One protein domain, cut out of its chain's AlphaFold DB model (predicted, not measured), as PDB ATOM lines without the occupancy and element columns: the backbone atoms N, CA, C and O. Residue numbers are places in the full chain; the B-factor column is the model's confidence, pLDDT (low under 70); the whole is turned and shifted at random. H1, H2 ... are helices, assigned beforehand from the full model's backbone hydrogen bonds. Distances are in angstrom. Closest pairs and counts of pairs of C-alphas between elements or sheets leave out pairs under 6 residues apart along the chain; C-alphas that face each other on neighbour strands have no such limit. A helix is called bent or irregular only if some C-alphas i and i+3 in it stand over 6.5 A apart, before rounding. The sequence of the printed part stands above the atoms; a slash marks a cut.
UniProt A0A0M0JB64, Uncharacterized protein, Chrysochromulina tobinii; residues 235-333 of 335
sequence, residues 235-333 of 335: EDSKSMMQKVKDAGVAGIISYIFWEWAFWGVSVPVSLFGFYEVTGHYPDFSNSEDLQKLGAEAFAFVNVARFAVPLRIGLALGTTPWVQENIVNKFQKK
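Overview. This is residues 235 to 333 of the 335 residues of an uncharacterized protein of Chrysochromulina tobinii (UniProt A0A0M0JB64). A long helical hairpin, made by H2 and the arm H3a of a bent helix, has a short helix H1 and the second arm H3b angling off at its end away from the turn, H1 and H3b apart from each other. The printed part has 99 residues with three named helices, H1, H2 and H3 along the chain, and no named strand: all helix. The whole is loose, with a radius of gyration of the C-alphas of 17.8 A, and only just elongated, spanning 52 by 34 by 19 A.

Arrangement. H3, residues 287 to 331, was assigned as one helix by its hydrogen bonds but is bent: C-alphas 317 and 320 are 7.2 A apart. Its arms, H3a, residues 287 to 317, and H3b, residues 320 to 331, are about perpendicular at 90 degrees. H3a is itself irregular, with C-alphas 306 and 309 6.7 A apart and a kink of 44 degrees near residue 306. H2, residues 248 to 278, touches H3a in a helical hairpin, opposite ways at a shallow tilt of 31 degrees; the closest C-alphas, of Tyr 255 and Ala 315, are 5.0 A apart. With residues 249 to 254 alone H2 touches H3b, at a steep tilt of 68 degrees, only just short of perpendicular; the closest C-alphas, of Ala 250 and Gln 323, are 5.1 A apart. H1, residues 235 to 246, touches H2 with residues 244 to 245 alone, at a steep tilt of 48 degrees; the closest C-alphas, of Val 244 and Gly 251, are 4.7 A apart. Every O i to N i+4 pair is within hydrogen-bond range in H1, against 26 of 27 in H2, 24 of 27 in H3a and 5 of 8 in H3b.

Along the chain. H3a measures 42.7 A from C-alpha 287 at (61.196, -78.785, 27.184) to C-alpha 317, and H2 44.6 A. H3b ends at C-alpha 331, (71.506, -44.546, -8.369).

Size, cuts and confidence. The C-alphas farthest apart, of Glu 288 and Lys 332, are 54.5 A apart. The printed part has no cut; the link from H1 to H2 is tight and that from H2 to H3 short. Residues 235 to 241, 243 to 247 and 331 to 333 have pLDDT under 70.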
ATOM      1  N   GLU A 235      65.192 -42.792  25.069       55.53
ATOM      2  CA  GLU A 235      65.200 -41.516  24.340       55.53
ATOM      3  C   GLU A 235      66.341 -41.464  23.330       55.53
ATOM      4  O   GLU A 235      66.104 -41.103  22.175       55.53
ATOM      5  N   ASP A 236      67.535 -41.931  23.705       59.97
ATOM      6  CA  ASP A 236      68.678 -41.953  22.798       59.97
ATOM      7  C   ASP A 236      68.434 -42.882  21.614       59.97
ATOM      8  O   ASP A 236      68.694 -42.493  20.483       59.97
ATOM      9  N   SER A 237      67.866 -44.075  21.814       58.81
ATOM     10  CA  SER A 237      67.557 -44.981  20.695       58.81
ATOM     11  C   SER A 237      66.475 -44.432  19.762       58.81
ATOM     12  O   SER A 237      66.618 -44.548  18.545       58.81
ATOM     13  N   LYS A 238      65.429 -43.776  20.284       62.00
ATOM     14  CA  LYS A 238      64.410 -43.106  19.453       62.00
ATOM     15  C   LYS A 238      64.984 -41.896  18.715       62.00
ATOM     16  O   LYS A 238      64.732 -41.755  17.520       62.00
ATOM     17  N   SER A 239      65.785 -41.074  19.390       67.75
ATOM     18  CA  SER A 239      66.497 -39.935  18.795       67.75
ATOM     19  C   SER A 239      67.491 -40.397  17.728       67.75
ATOM     20  O   SER A 239      67.604 -39.803  16.661       67.75
ATOM     21  N   MET A 240      68.182 -41.507  17.968       63.38
ATOM     22  CA  MET A 240      69.163 -42.062  17.045       63.38
ATOM     23  C   MET A 240      68.487 -42.733  15.844       63.38
ATOM     24  O   MET A 240      68.932 -42.548  14.716       63.38
ATOM     25  N   MET A 241      67.353 -43.405  16.051       64.62
ATOM     26  CA  MET A 241      66.500 -43.913  14.971       64.62
ATOM     27  C   MET A 241      65.896 -42.774  14.132       64.62
ATOM     28  O   MET A 241      65.751 -42.916  12.921       64.62
ATOM     29  N   GLN A 242      65.568 -41.630  14.743       71.31
ATOM     30  CA  GLN A 242      65.178 -40.421  14.010       71.31
ATOM     31  C   GLN A 242      66.342 -39.877  13.179       71.31
ATOM     32  O   GLN A 242      66.155 -39.642  11.994       71.31
ATOM     33  N   LYS A 243      67.563 -39.825  13.724       66.31
ATOM     34  CA  LYS A 243      68.763 -39.436  12.960       66.31
ATOM     35  C   LYS A 243      69.042 -40.364  11.775       66.31
ATOM     36  O   LYS A 243      69.470 -39.894  10.729       66.31
ATOM     37  N   VAL A 244      68.775 -41.666  11.909       61.19
ATOM     38  CA  VAL A 244      68.868 -42.627  10.793       61.19
ATOM     39  C   VAL A 244      67.831 -42.315   9.710       61.19
ATOM     40  O   VAL A 244      68.142 -42.405   8.524       61.19
ATOM     41  N   LYS A 245      66.613 -41.920  10.101       61.19
ATOM     42  CA  LYS A 245      65.549 -41.513   9.168       61.19
ATOM     43  C   LYS A 245      65.860 -40.179   8.491       61.19
ATOM     44  O   LYS A 245      65.650 -40.061   7.288       61.19
ATOM     45  N   ASP A 246      66.419 -39.228   9.231       60.75
ATOM     46  CA  ASP A 246      66.846 -37.928   8.707       60.75
ATOM     47  C   ASP A 246      68.040 -38.072   7.750       60.75
ATOM     48  O   ASP A 246      68.144 -37.341   6.768       60.75
ATOM     49  N   ALA A 247      68.907 -39.066   7.978       64.31
ATOM     50  CA  ALA A 247      69.996 -39.424   7.071       64.31
ATOM     51  C   ALA A 247      69.528 -40.174   5.802       64.31
ATOM     52  O   ALA A 247      70.335 -40.489   4.925       64.31
ATOM     53  N   GLY A 248      68.226 -40.451   5.684       73.06
ATOM     54  CA  GLY A 248      67.606 -41.001   4.486       73.06
ATOM     55  C   GLY A 248      67.965 -42.461   4.199       73.06
ATOM     56  O   GLY A 248      68.306 -43.250   5.081       73.06
ATOM     57  N   VAL A 249      67.862 -42.842   2.924       74.81
ATOM     58  CA  VAL A 249      67.993 -44.238   2.464       74.81
ATOM     59  C   VAL A 249      69.357 -44.848   2.826       74.81
ATOM     60  O   VAL A 249      69.417 -46.022   3.187       74.81
ATOM     61  N   ALA A 250      70.443 -44.064   2.820       74.00
ATOM     62  CA  ALA A 250      71.761 -44.550   3.242       74.00
ATOM     63  C   ALA A 250      71.832 -44.896   4.732       74.00
ATOM     64  O   ALA A 250      72.480 -45.881   5.086       74.00
ATOM     65  N   GLY A 251      71.159 -44.130   5.595       74.88
ATOM     66  CA  GLY A 251      71.107 -44.423   7.026       74.88
ATOM     67  C   GLY A 251      70.438 -45.769   7.288       74.88
ATOM     68  O   GLY A 251      70.960 -46.595   8.037       74.88
ATOM     69  N   ILE A 252      69.316 -46.026   6.611       80.81
ATOM     70  CA  ILE A 252      68.561 -47.279   6.741       80.81
ATOM     71  C   ILE A 252      69.389 -48.471   6.241       80.81
ATOM     72  O   ILE A 252      69.471 -49.488   6.928       80.81
ATOM     73  N   ILE A 253      70.050 -48.350   5.084       81.62
ATOM     74  CA  ILE A 253      70.902 -49.422   4.539       81.62
ATOM     75  C   ILE A 253      72.082 -49.713   5.475       81.62
ATOM     76  O   ILE A 253      72.389 -50.875   5.740       81.62
ATOM     77  N   SER A 254      72.717 -48.665   6.007       78.56
ATOM     78  CA  SER A 254      73.807 -48.789   6.978       78.56
ATOM     79  C   SER A 254      73.347 -49.508   8.252       78.56
ATOM     80  O   SER A 254      74.034 -50.399   8.752       78.56
ATOM     81  N   TYR A 255      72.147 -49.188   8.745       80.94
ATOM     82  CA  TYR A 255      71.558 -49.850   9.908       80.94
ATOM     83  C   TYR A 255      71.283 -51.339   9.659       80.94
ATOM     84  O   TYR A 255      71.691 -52.177  10.462       80.94
ATOM     85  N   ILE A 256      70.671 -51.682   8.520       85.62
ATOM     86  CA  ILE A 256      70.399 -53.078   8.144       85.62
ATOM     87  C   ILE A 256      71.708 -53.867   8.025       85.62
ATOM     88  O   ILE A 256      71.795 -54.981   8.534       85.62
ATOM     89  N   PHE A 257      72.745 -53.296   7.407       87.19
ATOM     90  CA  PHE A 257      74.047 -53.955   7.287       87.19
ATOM     91  C   PHE A 257      74.629 -54.332   8.657       87.19
ATOM     92  O   PHE A 257      75.075 -55.463   8.852       87.19
ATOM     93  N   TRP A 258      74.573 -53.416   9.625       85.38
ATOM     94  CA  TRP A 258      75.078 -53.667  10.974       85.38
ATOM     95  C   TRP A 258      74.173 -54.568  11.819       85.38
ATOM     96  O   TRP A 258      74.686 -55.303  12.667       85.38
ATOM     97  N   GLU A 259      72.859 -54.585  11.583       84.88
ATOM     98  CA  GLU A 259      71.987 -55.622  12.147       84.88
ATOM     99  C   GLU A 259      72.369 -57.006  11.623       84.88
ATOM    100  O   GLU A 259      72.549 -57.926  12.420       84.88
ATOM    101  N   TRP A 260      72.558 -57.154  10.313       86.62
ATOM    102  CA  TRP A 260      72.962 -58.424   9.709       86.62
ATOM    103  C   TRP A 260      74.351 -58.869  10.159       86.62
ATOM    104  O   TRP A 260      74.543 -60.046  10.453       86.62
ATOM    105  N   ALA A 261      75.306 -57.945  10.273       87.25
ATOM    106  CA  ALA A 261      76.632 -58.245  10.802       87.25
ATOM    107  C   ALA A 261      76.557 -58.728  12.258       87.25
ATOM    108  O   ALA A 261      77.197 -59.715  12.619       87.25
ATOM    109  N   PHE A 262      75.736 -58.074  13.086       85.19
ATOM    110  CA  PHE A 262      75.522 -58.498  14.462       85.19
ATOM    111  C   PHE A 262      74.897 -59.890  14.531       85.19
ATOM    112  O   PHE A 262      75.468 -60.759  15.176       85.19
ATOM    113  N   TRP A 263      73.776 -60.120  13.845       87.06
ATOM    114  CA  TRP A 263      73.088 -61.413  13.880       87.06
ATOM    115  C   TRP A 263      73.926 -62.536  13.260       87.06
ATOM    116  O   TRP A 263      73.932 -63.653  13.776       87.06
ATOM    117  N   GLY A 264      74.687 -62.234  12.207       89.12
ATOM    118  CA  GLY A 264      75.581 -63.180  11.543       89.12
ATOM    119  C   GLY A 264      76.741 -63.646  12.421       89.12
ATOM    120  O   GLY A 264      77.159 -64.792  12.301       89.12
ATOM    121  N   VAL A 265      77.236 -62.801  13.329       87.50
ATOM    122  CA  VAL A 265      78.271 -63.187  14.305       87.50
ATOM    123  C   VAL A 265      77.644 -63.757  15.571       87.50
ATOM    124  O   VAL A 265      78.141 -64.731  16.134       87.50
ATOM    125  N   SER A 266      76.539 -63.178  16.029       79.88
ATOM    126  CA  SER A 266      75.988 -63.505  17.331       79.88
ATOM    127  C   SER A 266      75.278 -64.851  17.373       79.88
ATOM    128  O   SER A 266      75.412 -65.556  18.363       79.88
ATOM    129  N   VAL A 267      74.546 -65.226  16.318       84.06
ATOM    130  CA  VAL A 267      73.837 -66.515  16.268       84.06
ATOM    131  C   VAL A 267      74.817 -67.697  16.336       84.06
ATOM    132  O   VAL A 267      74.592 -68.584  17.159       84.06
ATOM    133  N   PRO A 268      75.933 -67.717  15.577       84.69
ATOM    134  CA  PRO A 268      76.966 -68.733  15.755       84.69
ATOM    135  C   PRO A 268      77.568 -68.742  17.158       84.69
ATOM    136  O   PRO A 268      77.701 -69.811  17.738       84.69
ATOM    137  N   VAL A 269      77.894 -67.576  17.729       84.56
ATOM    138  CA  VAL A 269      78.454 -67.494  19.091       84.56
ATOM    139  C   VAL A 269      77.484 -68.068  20.125       84.56
ATOM    140  O   VAL A 269      77.915 -68.805  21.003       84.56
ATOM    141  N   SER A 270      76.182 -67.804  19.997       79.06
ATOM    142  CA  SER A 270      75.161 -68.396  20.869       79.06
ATOM    143  C   SER A 270      75.024 -69.910  20.681       79.06
ATOM    144  O   SER A 270      74.824 -70.628  21.651       79.06
ATOM    145  N   LEU A 271      75.157 -70.421  19.452       80.62
ATOM    146  CA  LEU A 271      75.143 -71.867  19.198       80.62
ATOM    147  C   LEU A 271      76.385 -72.562  19.768       80.62
ATOM    148  O   LEU A 271      76.270 -73.654  20.318       80.62
ATOM    149  N   PHE A 272      77.558 -71.936  19.656       82.19
ATOM    150  CA  PHE A 272      78.794 -72.444  20.251       82.19
ATOM    151  C   PHE A 272      78.757 -72.391  21.782       82.19
ATOM    152  O   PHE A 272      79.139 -73.370  22.412       82.19
ATOM    153  N   GLY A 273      78.247 -71.303  22.370       81.69
ATOM    154  CA  GLY A 273      78.047 -71.190  23.818       81.69
ATOM    155  C   GLY A 273      77.140 -72.295  24.355       81.69
ATOM    156  O   GLY A 273      77.529 -73.020  25.272       81.69
ATOM    157  N   PHE A 274      76.002 -72.521  23.696       73.00
ATOM    158  CA  PHE A 274      75.091 -73.601  24.062       73.00
ATOM    159  C   PHE A 274      75.750 -74.980  23.930       73.00
ATOM    160  O   PHE A 274      75.602 -75.822  24.817       73.00
ATOM    161  N   TYR A 275      76.511 -75.210  22.855       78.62
ATOM    162  CA  TYR A 275      77.221 -76.471  22.642       78.62
ATOM    163  C   TYR A 275      78.306 -76.723  23.697       78.62
ATOM    164  O   TYR A 275      78.442 -77.853  24.155       78.62
ATOM    165  N   GLU A 276      79.048 -75.703  24.139       79.75
ATOM    166  CA  GLU A 276      80.030 -75.863  25.223       79.75
ATOM    167  C   GLU A 276      79.371 -76.162  26.575       79.75
ATOM    168  O   GLU A 276      79.902 -76.948  27.360       79.75
ATOM    169  N   VAL A 277      78.211 -75.562  26.850       75.88
ATOM    170  CA  VAL A 277      77.518 -75.725  28.136       75.88
ATOM    171  C   VAL A 277      76.748 -77.046  28.217       75.88
ATOM    172  O   VAL A 277      76.662 -77.641  29.291       75.88
ATOM    173  N   THR A 278      76.179 -77.513  27.105       71.38
ATOM    174  CA  THR A 278      75.289 -78.690  27.083       71.38
ATOM    175  C   THR A 278      75.895 -79.918  26.404       71.38
ATOM    176  O   THR A 278      75.466 -81.038  26.665       71.38
ATOM    177  N   GLY A 279      76.918 -79.748  25.564       74.44
ATOM    178  CA  GLY A 279      77.557 -80.836  24.816       74.44
ATOM    179  C   GLY A 279      76.737 -81.365  23.633       74.44
ATOM    180  O   GLY A 279      77.165 -82.310  22.968       74.44
ATOM    181  N   HIS A 280      75.571 -80.781  23.347       74.19
ATOM    182  CA  HIS A 280      74.711 -81.161  22.230       74.19
ATOM    183  C   HIS A 280      74.091 -79.927  21.561       74.19
ATOM    184  O   HIS A 280      74.078 -78.828  22.106       74.19
ATOM    185  N   TYR A 281      73.600 -80.091  20.331       76.69
ATOM    186  CA  TYR A 281      72.845 -79.027  19.670       76.69
ATOM    187  C   TYR A 281      71.470 -78.842  20.338       76.69
ATOM    188  O   TYR A 281      70.964 -79.791  20.947       76.69
ATOM    189  N   PRO A 282      70.854 -77.648  20.239       70.75
ATOM    190  CA  PRO A 282      69.555 -77.400  20.848       70.75
ATOM    191  C   PRO A 282      68.486 -78.310  20.237       70.75
ATOM    192  O   PRO A 282      68.196 -78.218  19.042       70.75
ATOM    193  N   ASP A 283      67.893 -79.175  21.058       74.12
ATOM    194  CA  ASP A 283      66.729 -79.964  20.672       74.12
ATOM    195  C   ASP A 283      65.452 -79.199  21.042       74.12
ATOM    196  O   ASP A 283      65.072 -79.078  22.205       74.12
ATOM    197  N   PHE A 284      64.769 -78.672  20.028       74.56
ATOM    198  CA  PHE A 284      63.524 -77.922  20.201       74.56
ATOM    199  C   PHE A 284      62.324 -78.799  20.593       74.56
ATOM    200  O   PHE A 284      61.243 -78.265  20.850       74.56
ATOM    201  N   SER A 285      62.483 -80.125  20.623       74.69
ATOM    202  CA  SER A 285      61.440 -81.061  21.048       74.69
ATOM    203  C   SER A 285      61.469 -81.367  22.551       74.69
ATOM    204  O   SER A 285      60.460 -81.822  23.096       74.69
ATOM    205  N   ASN A 286      62.574 -81.054  23.236       73.94
ATOM    206  CA  ASN A 286      62.728 -81.253  24.673       73.94
ATOM    207  C   ASN A 286      62.484 -79.942  25.439       73.94
ATOM    208  O   ASN A 286      63.127 -78.918  25.203       73.94
ATOM    209  N   SER A 287      61.546 -79.964  26.387       73.88
ATOM    210  CA  SER A 287      61.196 -78.785  27.184       73.88
ATOM    211  C   SER A 287      62.323 -78.337  28.119       73.88
ATOM    212  O   SER A 287      62.390 -77.152  28.443       73.88
ATOM    213  N   GLU A 288      63.214 -79.243  28.529       73.69
ATOM    214  CA  GLU A 288      64.352 -78.922  29.395       73.69
ATOM    215  C   GLU A 288      65.468 -78.191  28.629       73.69
ATOM    216  O   GLU A 288      66.002 -77.186  29.106       73.69
ATOM    217  N   ASP A 289      65.760 -78.624  27.403       71.88
ATOM    218  CA  ASP A 289      66.762 -77.979  26.547       71.88
ATOM    219  C   ASP A 289      66.281 -76.618  26.053       71.88
ATOM    220  O   ASP A 289      67.052 -75.659  26.004       71.88
ATOM    221  N   LEU A 290      64.976 -76.486  25.801       75.88
ATOM    222  CA  LEU A 290      64.360 -75.202  25.487       75.88
ATOM    223  C   LEU A 290      64.446 -74.215  26.664       75.88
ATOM    224  O   LEU A 290      64.614 -73.015  26.445       75.88
ATOM    225  N   GLN A 291      64.365 -74.694  27.910       78.38
ATOM    226  CA  GLN A 291      64.536 -73.850  29.098       78.38
ATOM    227  C   GLN A 291      65.984 -73.394  29.275       78.38
ATOM    228  O   GLN A 291      66.212 -72.213  29.548       78.38
ATOM    229  N   LYS A 292      66.960 -74.290  29.083       77.44
ATOM    230  CA  LYS A 292      68.392 -73.949  29.149       77.44
ATOM    231  C   LYS A 292      68.774 -72.965  28.042       77.44
ATOM    232  O   LYS A 292      69.362 -71.925  28.337       77.44
ATOM    233  N   LEU A 293      68.327 -73.219  26.809       80.25
ATOM    234  CA  LEU A 293      68.512 -72.309  25.678       80.25
ATOM    235  C   LEU A 293      67.817 -70.967  25.933       80.25
ATOM    236  O   LEU A 293      68.376 -69.918  25.639       80.25
ATOM    237  N   GLY A 294      66.612 -70.980  26.506       78.81
ATOM    238  CA  GLY A 294      65.867 -69.771  26.854       78.81
ATOM    239  C   GLY A 294      66.555 -68.933  27.935       78.81
ATOM    240  O   GLY A 294      66.581 -67.705  27.831       78.81
ATOM    241  N   ALA A 295      67.148 -69.571  28.945       82.12
ATOM    242  CA  ALA A 295      67.909 -68.898  29.994       82.12
ATOM    243  C   ALA A 295      69.218 -68.296  29.456       82.12
ATOM    244  O   ALA A 295      69.530 -67.135  29.743       82.12
ATOM    245  N   GLU A 296      69.947 -69.039  28.622       75.94
ATOM    246  CA  GLU A 296      71.151 -68.539  27.951       75.94
ATOM    247  C   GLU A 296      70.815 -67.404  26.975       75.94
ATOM    248  O   GLU A 296      71.442 -66.345  27.014       75.94
ATOM    249  N   ALA A 297      69.761 -67.560  26.169       79.50
ATOM    250  CA  ALA A 297      69.266 -66.520  25.274       79.50
ATOM    251  C   ALA A 297      68.834 -65.270  26.048       79.50
ATOM    252  O   ALA A 297      69.066 -64.155  25.587       79.50
ATOM    253  N   PHE A 298      68.253 -65.413  27.242       81.38
ATOM    254  CA  PHE A 298      67.911 -64.272  28.088       81.38
ATOM    255  C   PHE A 298      69.161 -63.506  28.538       81.38
ATOM    256  O   PHE A 298      69.208 -62.278  28.420       81.38
ATOM    257  N   ALA A 299      70.197 -64.212  28.998       81.94
ATOM    258  CA  ALA A 299      71.476 -63.596  29.347       81.94
ATOM    259  C   ALA A 299      72.127 -62.925  28.124       81.94
ATOM    260  O   ALA A 299      72.513 -61.754  28.186       81.94
ATOM    261  N   PHE A 300      72.156 -63.624  26.988       80.50
ATOM    262  CA  PHE A 300      72.688 -63.122  25.725       80.50
ATOM    263  C   PHE A 300      71.947 -61.867  25.244       80.50
ATOM    264  O   PHE A 300      72.585 -60.874  24.901       80.50
ATOM    265  N   VAL A 301      70.611 -61.849  25.270       79.69
ATOM    266  CA  VAL A 301      69.808 -60.689  24.851       79.69
ATOM    267  C   VAL A 301      70.050 -59.489  25.766       79.69
ATOM    268  O   VAL A 301      70.079 -58.353  25.293       79.69
ATOM    269  N   ASN A 302      70.271 -59.708  27.062       83.88
ATOM    270  CA  ASN A 302      70.613 -58.620  27.977       83.88
ATOM    271  C   ASN A 302      71.983 -58.011  27.659       83.88
ATOM    272  O   ASN A 302      72.106 -56.788  27.641       83.88
ATOM    273  N   VAL A 303      72.980 -58.823  27.303       79.69
ATOM    274  CA  VAL A 303      74.272 -58.315  26.810       79.69
ATOM    275  C   VAL A 303      74.111 -57.636  25.444       79.69
ATOM    276  O   VAL A 303      74.608 -56.531  25.222       79.69
ATOM    277  N   ALA A 304      73.334 -58.231  24.539       82.12
ATOM    278  CA  ALA A 304      73.046 -57.686  23.217       82.12
ATOM    279  C   ALA A 304      72.351 -56.317  23.280       82.12
ATOM    280  O   ALA A 304      72.569 -55.483  22.395       82.12
ATOM    281  N   ARG A 305      71.547 -56.059  24.321       80.56
ATOM    282  CA  ARG A 305      70.917 -54.753  24.574       80.56
ATOM    283  C   ARG A 305      71.942 -53.652  24.821       80.56
ATOM    284  O   ARG A 305      71.762 -52.558  24.295       80.56
ATOM    285  N   PHE A 306      73.046 -53.940  25.505       80.31
ATOM    286  CA  PHE A 306      74.142 -52.973  25.650       80.31
ATOM    287  C   PHE A 306      74.842 -52.677  24.322       80.31
ATOM    288  O   PHE A 306      75.322 -51.568  24.106       80.31
ATOM    289  N   ALA A 307      74.834 -53.631  23.394       82.19
ATOM    290  CA  ALA A 307      75.348 -53.415  22.049       82.19
ATOM    291  C   ALA A 307      74.364 -52.661  21.134       82.19
ATOM    292  O   ALA A 307      74.750 -52.295  20.028       82.19
ATOM    293  N   VAL A 308      73.099 -52.433  21.523       80.25
ATOM    294  CA  VAL A 308      72.123 -51.728  20.662       80.25
ATOM    295  C   VAL A 308      72.550 -50.278  20.389       80.25
ATOM    296  O   VAL A 308      72.666 -49.930  19.213       80.25
ATOM    297  N   PRO A 309      72.871 -49.436  21.395       79.50
ATOM    298  CA  PRO A 309      73.342 -48.074  21.135       79.50
ATOM    299  C   PRO A 309      74.649 -48.043  20.333       79.50
ATOM    300  O   PRO A 309      74.815 -47.197  19.460       79.50
ATOM    301  N   LEU A 310      75.550 -49.002  20.576       83.81
ATOM    302  CA  LEU A 310      76.804 -49.131  19.831       83.81
ATOM    303  C   LEU A 310      76.552 -49.431  18.346       83.81
ATOM    304  O   LEU A 310      77.175 -48.818  17.484       83.81
ATOM    305  N   ARG A 311      75.619 -50.341  18.043       81.94
ATOM    306  CA  ARG A 311      75.249 -50.711  16.669       81.94
ATOM    307  C   ARG A 311      74.626 -49.551  15.910       81.94
ATOM    308  O   ARG A 311      75.004 -49.301  14.770       81.94
ATOM    309  N   ILE A 312      73.712 -48.819  16.543       79.88
ATOM    310  CA  ILE A 312      73.087 -47.656  15.907       79.88
ATOM    311  C   ILE A 312      74.124 -46.526  15.738       79.88
ATOM    312  O   ILE A 312      74.169 -45.886  14.689       79.88
ATOM    313  N   GLY A 313      75.018 -46.330  16.715       82.31
ATOM    314  CA  GLY A 313      76.115 -45.365  16.622       82.31
ATOM    315  C   GLY A 313      77.097 -45.678  15.488       82.31
ATOM    316  O   GLY A 313      77.446 -44.786  14.714       82.31
ATOM    317  N   LEU A 314      77.485 -46.950  15.335       83.62
ATOM    318  CA  LEU A 314      78.295 -47.429  14.209       83.62
ATOM    319  C   LEU A 314      77.581 -47.219  12.875       83.62
ATOM    320  O   LEU A 314      78.184 -46.682  11.950       83.62
ATOM    321  N   ALA A 315      76.293 -47.565  12.797       80.81
ATOM    322  CA  ALA A 315      75.496 -47.368  11.593       80.81
ATOM    323  C   ALA A 315      75.434 -45.891  11.175       80.81
ATOM    324  O   ALA A 315      75.628 -45.581   9.998       80.81
ATOM    325  N   LEU A 316      75.237 -44.969  12.123       78.81
ATOM    326  CA  LEU A 316      75.278 -43.531  11.846       78.81
ATOM    327  C   LEU A 316      76.663 -43.081  11.365       78.81
ATOM    328  O   LEU A 316      76.754 -42.370  10.365       78.81
ATOM    329  N   GLY A 317      77.734 -43.553  12.005       82.88
ATOM    330  CA  GLY A 317      79.110 -43.247  11.602       82.88
ATOM    331  C   GLY A 317      79.474 -43.758  10.203       82.88
ATOM    332  O   GLY A 317      80.201 -43.083   9.476       82.88
ATOM    333  N   THR A 318      78.934 -44.906   9.784       81.94
ATOM    334  CA  THR A 318      79.173 -45.473   8.445       81.94
ATOM    335  C   THR A 318      78.199 -44.971   7.378       81.94
ATOM    336  O   THR A 318      78.389 -45.264   6.198       81.94
ATOM    337  N   THR A 319      77.194 -44.172   7.747       82.00
ATOM    338  CA  THR A 319      76.207 -43.614   6.806       82.00
ATOM    339  C   THR A 319      76.821 -42.808   5.649       82.00
ATOM    340  O   THR A 319      76.444 -43.080   4.508       82.00
ATOM    341  N   PRO A 320      77.775 -41.869   5.856       79.19
ATOM    342  CA  PRO A 320      78.371 -41.128   4.738       79.19
ATOM    343  C   PRO A 320      79.123 -42.047   3.763       79.19
ATOM    344  O   PRO A 320      78.979 -41.913   2.550       79.19
ATOM    345  N   TRP A 321      79.832 -43.056   4.276       83.94
ATOM    346  CA  TRP A 321      80.517 -44.047   3.443       83.94
ATOM    347  C   TRP A 321      79.533 -44.903   2.629       83.94
ATOM    348  O   TRP A 321      79.754 -45.152   1.442       83.94
ATOM    349  N   VAL A 322      78.416 -45.324   3.236       80.56
ATOM    350  CA  VAL A 322      77.349 -46.080   2.553       80.56
ATOM    351  C   VAL A 322      76.681 -45.233   1.468       80.56
ATOM    352  O   VAL A 322      76.418 -45.735   0.371       80.56
ATOM    353  N   GLN A 323      76.448 -43.945   1.726       75.06
ATOM    354  CA  GLN A 323      75.901 -43.030   0.728       75.06
ATOM    355  C   GLN A 323      76.826 -42.932  -0.497       75.06
ATOM    356  O   GLN A 323      76.363 -43.063  -1.631       75.06
ATOM    357  N   GLU A 324      78.131 -42.764  -0.286       79.31
ATOM    358  CA  GLU A 324      79.110 -42.598  -1.366       79.31
ATOM    359  C   GLU A 324      79.359 -43.880  -2.173       79.31
ATOM    360  O   GLU A 324      79.432 -43.834  -3.405       79.31
ATOM    361  N   ASN A 325      79.473 -45.028  -1.502       81.75
ATOM    362  CA  ASN A 325      79.904 -46.270  -2.146       81.75
ATOM    363  C   ASN A 325      78.771 -47.190  -2.583       81.75
ATOM    364  O   ASN A 325      78.968 -47.974  -3.513       81.75
ATOM    365  N   ILE A 326      77.608 -47.105  -1.942       79.38
ATOM    366  CA  ILE A 326      76.456 -47.951  -2.251       79.38
ATOM    367  C   ILE A 326      75.417 -47.093  -2.966       79.38
ATOM    368  O   ILE A 326      75.236 -47.238  -4.174       79.38
ATOM    369  N   VAL A 327      74.799 -46.136  -2.274       75.06
ATOM    370  CA  VAL A 327      73.636 -45.404  -2.813       75.06
ATOM    371  C   VAL A 327      73.978 -44.646  -4.096       75.06
ATOM    372  O   VAL A 327      73.314 -44.840  -5.112       75.06
ATOM    373  N   ASN A 328      75.064 -43.871  -4.103       74.31
ATOM    374  CA  ASN A 328      75.462 -43.092  -5.279       74.31
ATOM    375  C   ASN A 328      75.897 -43.969  -6.467       74.31
ATOM    376  O   ASN A 328      75.807 -43.530  -7.614       74.31
ATOM    377  N   LYS A 329      76.378 -45.198  -6.225       75.00
ATOM    378  CA  LYS A 329      76.765 -46.133  -7.296       75.00
ATOM    379  C   LYS A 329      75.572 -46.874  -7.882       75.00
ATOM    380  O   LYS A 329      75.564 -47.115  -9.084       75.00
ATOM    381  N   PHE A 330      74.586 -47.215  -7.055       71.62
ATOM    382  CA  PHE A 330      73.349 -47.837  -7.519       71.62
ATOM    383  C   PHE A 330      72.456 -46.817  -8.236       71.62
ATOM    384  O   PHE A 330      72.045 -47.082  -9.357       71.62
ATOM    385  N   GLN A 331      72.297 -45.598  -7.709       68.69
ATOM    386  CA  GLN A 331      71.506 -44.546  -8.369       68.69
ATOM    387  C   GLN A 331      72.106 -44.051  -9.695       68.69
ATOM    388  O   GLN A 331      71.367 -43.664 -10.591       68.69
ATOM    389  N   LYS A 332      73.436 -44.075  -9.856       59.28
ATOM    390  CA  LYS A 332      74.088 -43.753 -11.140       59.28
ATOM    391  C   LYS A 332      73.966 -44.854 -12.190       59.28
ATOM    392  O   LYS A 332      74.265 -44.597 -13.347       59.28
ATOM    393  N   LYS A 333      73.621 -46.079 -11.792       55.41
ATOM    394  CA  LYS A 333      73.498 -47.210 -12.717       55.41
ATOM    395  C   LYS A 333      72.140 -47.243 -13.421       55.41
ATOM    396  O   LYS A 333      72.029 -47.892 -14.454       55.41
TER     397      LYS A 333